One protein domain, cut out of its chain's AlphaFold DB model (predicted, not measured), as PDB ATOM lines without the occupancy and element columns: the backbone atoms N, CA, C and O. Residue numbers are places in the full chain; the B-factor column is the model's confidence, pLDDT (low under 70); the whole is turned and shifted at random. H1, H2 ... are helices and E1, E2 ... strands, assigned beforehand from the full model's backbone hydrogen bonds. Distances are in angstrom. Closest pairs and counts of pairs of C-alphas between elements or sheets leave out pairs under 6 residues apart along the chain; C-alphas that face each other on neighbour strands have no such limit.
ATOM      1  N   TYR A 141      55.726   1.238  -7.323       84.23
ATOM      2  CA  TYR A 141      54.785   0.217  -7.738       84.23
ATOM      3  C   TYR A 141      53.376   0.655  -7.369       84.23
ATOM      4  O   TYR A 141      53.126   1.094  -6.242       84.23
ATOM      5  N   CYS A 142      52.447   0.519  -8.314       85.17
ATOM      6  CA  CYS A 142      51.035   0.687  -8.009       85.17
ATOM      7  C   CYS A 142      50.486  -0.607  -7.403       85.17
ATOM      8  O   CYS A 142      50.312  -1.617  -8.088       85.17
ATOM      9  N   GLY A 143      50.231  -0.575  -6.094       76.12
ATOM     10  CA  GLY A 143      49.651  -1.694  -5.365       76.12
ATOM     11  C   GLY A 143      48.125  -1.768  -5.441       76.12
ATOM     12  O   GLY A 143      47.558  -2.748  -4.945       76.12
ATOM     13  N   ASP A 144      47.470  -0.762  -6.027       78.02
ATOM     14  CA  ASP A 144      46.015  -0.653  -6.060       78.02
ATOM     15  C   ASP A 144      45.392  -1.860  -6.780       78.02
ATOM     16  O   ASP A 144      45.848  -2.295  -7.839       78.02
ATOM     17  N   SER A 145      44.353  -2.435  -6.177       73.62
ATOM     18  CA  SER A 145      43.602  -3.552  -6.751       73.62
ATOM     19  C   SER A 145      42.905  -3.190  -8.060       73.62
ATOM     20  O   SER A 145      42.642  -4.086  -8.856       73.62
ATOM     21  N   SER A 146      42.610  -1.907  -8.297       75.14
ATOM     22  CA  SER A 146      42.004  -1.456  -9.551       75.14
ATOM     23  C   SER A 146      43.013  -1.297 -10.692       75.14
ATOM     24  O   SER A 146      42.597  -1.055 -11.822       75.14
ATOM     25  N   CYS A 147      44.323  -1.428 -10.430       76.13
ATOM     26  CA  CYS A 147      45.360  -1.369 -11.459       76.13
ATOM     27  C   CYS A 147      45.249  -2.644 -12.316       76.13
ATOM     28  O   CYS A 147      45.763  -3.708 -11.971       76.13
ATOM     29  N   TYR A 148      44.481  -2.543 -13.401       58.31
ATOM     30  CA  TYR A 148      43.782  -3.635 -14.095       58.31
ATOM     31  C   TYR A 148      44.676  -4.650 -14.835       58.31
ATOM     32  O   TYR A 148      44.190  -5.544 -15.522       58.31
ATOM     33  N   THR A 149      45.998  -4.554 -14.731       57.28
ATOM     34  CA  THR A 149      46.916  -5.374 -15.532       57.28
ATOM     35  C   THR A 149      47.087  -6.799 -15.014       57.28
ATOM     36  O   THR A 149      47.690  -7.613 -15.707       57.28
ATOM     37  N   GLY A 150      46.633  -7.124 -13.797       58.33
ATOM     38  CA  GLY A 150      46.922  -8.415 -13.145       58.33
ATOM     39  C   GLY A 150      48.415  -8.640 -12.845       58.33
ATOM     40  O   GLY A 150      48.790  -9.620 -12.207       58.33
ATOM     41  N   VAL A 151      49.265  -7.707 -13.273       63.32
ATOM     42  CA  VAL A 151      50.705  -7.656 -13.068       63.32
ATOM     43  C   VAL A 151      51.012  -6.270 -12.527       63.32
ATOM     44  O   VAL A 151      50.537  -5.273 -13.066       63.32
ATOM     45  N   GLU A 152      51.774  -6.210 -11.446       70.13
ATOM     46  CA  GLU A 152      52.150  -4.957 -10.803       70.13
ATOM     47  C   GLU A 152      52.887  -4.033 -11.785       70.13
ATOM     48  O   GLU A 152      53.812  -4.460 -12.485       70.13
ATOM     49  N   ARG A 153      52.472  -2.764 -11.861       82.39
ATOM     50  CA  ARG A 153      53.106  -1.775 -12.738       82.39
ATOM     51  C   ARG A 153      54.205  -1.047 -11.980       82.39
ATOM     52  O   ARG A 153      53.944  -0.480 -10.921       82.39
ATOM     53  N   ALA A 154      55.413  -1.072 -12.536       84.13
ATOM     54  CA  ALA A 154      56.589  -0.423 -11.968       84.13
ATOM     55  C   ALA A 154      56.907   0.894 -12.693       84.13
ATOM     56  O   ALA A 154      56.844   0.965 -13.921       84.13
ATOM     57  N   PHE A 155      57.318   1.898 -11.930       86.79
ATOM     58  CA  PHE A 155      57.717   3.231 -12.368       86.79
ATOM     59  C   PHE A 155      59.141   3.502 -11.883       86.79
ATOM     60  O   PHE A 155      59.519   3.093 -10.785       86.79
ATOM     61  N   ASN A 156      59.945   4.166 -12.710       84.90
ATOM     62  CA  ASN A 156      61.344   4.451 -12.377       84.90
ATOM     63  C   ASN A 156      61.495   5.621 -11.398       84.90
ATOM     64  O   ASN A 156      62.541   5.756 -10.780       84.90
ATOM     65  N   ASP A 157      60.465   6.452 -11.271       84.06
ATOM     66  CA  ASP A 157      60.475   7.654 -10.453       84.06
ATOM     67  C   ASP A 157      59.081   7.922  -9.869       84.06
ATOM     68  O   ASP A 157      58.063   7.381 -10.324       84.06
ATOM     69  N   ARG A 158      59.050   8.753  -8.825       84.36
ATOM     70  CA  ARG A 158      57.828   9.077  -8.088       84.36
ATOM     71  C   ARG A 158      56.840   9.887  -8.923       84.36
ATOM     72  O   ARG A 158      55.644   9.649  -8.809       84.36
ATOM     73  N   ALA A 159      57.318  10.808  -9.758       88.60
ATOM     74  CA  ALA A 159      56.455  11.688 -10.541       88.60
ATOM     75  C   ALA A 159      55.650  10.894 -11.579       88.60
ATOM     76  O   ALA A 159      54.447  11.097 -11.722       88.60
ATOM     77  N   SER A 160      56.282   9.926 -12.243       90.91
ATOM     78  CA  SER A 160      55.632   8.988 -13.160       90.91
ATOM     79  C   SER A 160      54.575   8.131 -12.453       90.91
ATOM     80  O   SER A 160      53.494   7.908 -12.998       90.91
ATOM     81  N   PHE A 161      54.867   7.665 -11.232       89.84
ATOM     82  CA  PHE A 161      53.893   6.950 -10.403       89.84
ATOM     83  C   PHE A 161      52.709   7.845 -10.016       89.84
ATOM     84  O   PHE A 161      51.560   7.444 -10.179       89.84
ATOM     85  N   GLU A 162      52.972   9.061  -9.540       89.55
ATOM     86  CA  GLU A 162      51.933  10.015  -9.147       89.55
ATOM     87  C   GLU A 162      51.058  10.418 -10.334       89.55
ATOM     88  O   GLU A 162      49.838  10.475 -10.194       89.55
ATOM     89  N   LEU A 163      51.652  10.606 -11.517       92.41
ATOM     90  CA  LEU A 163      50.915  10.836 -12.755       92.41
ATOM     91  C   LEU A 163      49.985   9.662 -13.071       92.41
ATOM     92  O   LEU A 163      48.815   9.883 -13.361       92.41
ATOM     93  N   HIS A 164      50.474   8.422 -12.977       91.42
ATOM     94  CA  HIS A 164      49.636   7.236 -13.161       91.42
ATOM     95  C   HIS A 164      48.500   7.158 -12.132       91.42
ATOM     96  O   HIS A 164      47.361   6.873 -12.491       91.42
ATOM     97  N   VAL A 165      48.772   7.449 -10.858       89.65
ATOM     98  CA  VAL A 165      47.729   7.495  -9.826       89.65
ATOM     99  C   VAL A 165      46.698   8.581 -10.135       89.65
ATOM    100  O   VAL A 165      45.499   8.344 -10.002       89.65
ATOM    101  N   ALA A 166      47.133   9.753 -10.593       90.57
ATOM    102  CA  ALA A 166      46.237  10.834 -10.983       90.57
ATOM    103  C   ALA A 166      45.340  10.447 -12.170       90.57
ATOM    104  O   ALA A 166      44.149  10.755 -12.154       90.57
ATOM    105  N   THR A 167      45.884   9.752 -13.173       89.55
ATOM    106  CA  THR A 167      45.160   9.429 -14.411       89.55
ATOM    107  C   THR A 167      44.304   8.169 -14.314       89.55
ATOM    108  O   THR A 167      43.181   8.166 -14.809       89.55
ATOM    109  N   GLU A 168      44.799   7.105 -13.683       88.02
ATOM    110  CA  GLU A 168      44.131   5.793 -13.649       88.02
ATOM    111  C   GLU A 168      43.381   5.542 -12.339       88.02
ATOM    112  O   GLU A 168      42.424   4.768 -12.309       88.02
ATOM    113  N   HIS A 169      43.769   6.231 -11.266       87.89
ATOM    114  CA  HIS A 169      43.182   6.070  -9.936       87.89
ATOM    115  C   HIS A 169      42.565   7.366  -9.381       87.89
ATOM    116  O   HIS A 169      42.314   7.484  -8.179       87.89
ATOM    117  N   MET A 170      42.330   8.348 -10.260       87.75
ATOM    118  CA  MET A 170      41.715   9.648  -9.956       87.75
ATOM    119  C   MET A 170      42.410  10.426  -8.828       87.75
ATOM    120  O   MET A 170      41.776  11.217  -8.132       87.75
ATOM    121  N   GLY A 171      43.704  10.181  -8.600       80.84
ATOM    122  CA  GLY A 171      44.457  10.853  -7.542       80.84
ATOM    123  C   GLY A 171      43.959  10.525  -6.134       80.84
ATOM    124  O   GLY A 171      44.167  11.321  -5.219       80.84
ATOM    125  N   SER A 172      43.256   9.400  -5.949       78.12
ATOM    126  CA  SER A 172      42.676   9.075  -4.649       78.12
ATOM    127  C   SER A 172      43.774   8.905  -3.594       78.12
ATOM    128  O   SER A 172      44.813   8.286  -3.839       78.12
ATOM    129  N   GLU A 173      43.531   9.415  -2.384       81.20
ATOM    130  CA  GLU A 173      44.484   9.279  -1.276       81.20
ATOM    131  C   GLU A 173      44.773   7.798  -0.969       81.20
ATOM    132  O   GLU A 173      45.888   7.438  -0.591       81.20
ATOM    133  N   TYR A 174      43.780   6.923  -1.167       76.25
ATOM    134  CA  TYR A 174      43.945   5.477  -1.042       76.25
ATOM    135  C   TYR A 174      44.968   4.938  -2.044       76.25
ATOM    136  O   TYR A 174      45.856   4.182  -1.659       76.25
ATOM    137  N   SER A 175      44.897   5.366  -3.300       78.19
ATOM    138  CA  SER A 175      45.773   4.889  -4.371       78.19
ATOM    139  C   SER A 175      47.199   5.411  -4.219       78.19
ATOM    140  O   SER A 175      48.151   4.651  -4.384       78.19
ATOM    141  N   THR A 176      47.377   6.663  -3.785       77.97
ATOM    142  CA  THR A 176      48.704   7.175  -3.407       77.97
ATOM    143  C   THR A 176      49.281   6.385  -2.230       77.97
ATOM    144  O   THR A 176      50.450   6.003  -2.262       77.97
ATOM    145  N   LYS A 177      48.465   6.074  -1.211       78.17
ATOM    146  CA  LYS A 177      48.865   5.219  -0.075       78.17
ATOM    147  C   LYS A 177      49.128   3.769  -0.480       78.17
ATOM    148  O   LYS A 177      49.901   3.089   0.189       78.17
ATOM    149  N   ALA A 178      48.502   3.297  -1.555       79.28
ATOM    150  CA  ALA A 178      48.758   1.991  -2.145       79.28
ATOM    151  C   ALA A 178      50.053   1.963  -2.974       79.28
ATOM    152  O   ALA A 178      50.460   0.878  -3.396       79.28
ATOM    153  N   GLY A 179      50.702   3.113  -3.186       81.38
ATOM    154  CA  GLY A 179      52.042   3.217  -3.743       81.38
ATOM    155  C   GLY A 179      53.073   2.518  -2.867       81.38
ATOM    156  O   GLY A 179      53.151   2.744  -1.656       81.38
ATOM    157  N   ARG A 180      53.878   1.661  -3.486       76.78
ATOM    158  CA  ARG A 180      54.918   0.886  -2.805       76.78
ATOM    159  C   ARG A 180      56.251   1.118  -3.480       76.78
ATOM    160  O   ARG A 180      56.302   1.348  -4.680       76.78
ATOM    161  N   ARG A 181      57.340   1.040  -2.723       74.87
ATOM    162  CA  ARG A 181      58.702   1.020  -3.288       74.87
ATOM    163  C   ARG A 181      59.275  -0.388  -3.432       74.87
ATOM    164  O   ARG A 181      60.373  -0.586  -3.941       74.87
TER     165      ARG A 181
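This is residues 141 to 181 of the 251 residues of an uncharacterized protein of Fonsecaea pedrosoi CBS 271.37 (UniProt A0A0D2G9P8). A small rounded fold in which the backbone goes to and fro: a looping stretch, residues 141 to 152, leads out and back into the short strand E1, the helix H1 then makes one side, and the short helix H2 and the tail after it fold back so that the two printed ends lie near each other. The printed part has 41 residues, with one named strand and two named helices in the order E1, H1, H2. The class is mostly helix, though under half of the residues are in named elements. The whole is compact, with a radius of gyration of the C-alphas of 8.8 A and spans of 22 by 21 by 15 A.

Residues 141 to 152 hold no named element; C-alpha 141 is at (54.785, 0.217, -7.738). E1 is residues 153 to 155, beginning with C-alpha 153 at (53.106, -1.775, -12.738). H1 is residues 158 to 168, 15.1 A from first to last C-alpha. H2 is residues 173 to 177, ending with C-alpha 177 at (48.865, 5.219, -0.075).

E1 pairs with no named strand. The closest C-alphas of E1 and H1 are those of Phe 155 and Phe 161, 5.7 A apart. H1 and H2 only just touch, with 3 pairs of C-alphas within 8 A; the closest are those of Val 165 and Ser 175, 6.4 A apart. E1 and H2 are apart. In H1 and H2 every O i to N i+4 pair is within hydrogen-bond range.

The C-alphas farthest apart, those of Gly 150 and Ala 159, are 22.4 A apart, while those of Tyr 141 and Arg 181 are 6.0 A apart. The printed part has no cut, and the links E1 to H1 and H1 to H2 are tight. The mean pLDDT of the printed part is 80.5, and residues 148 to 151 are under 70.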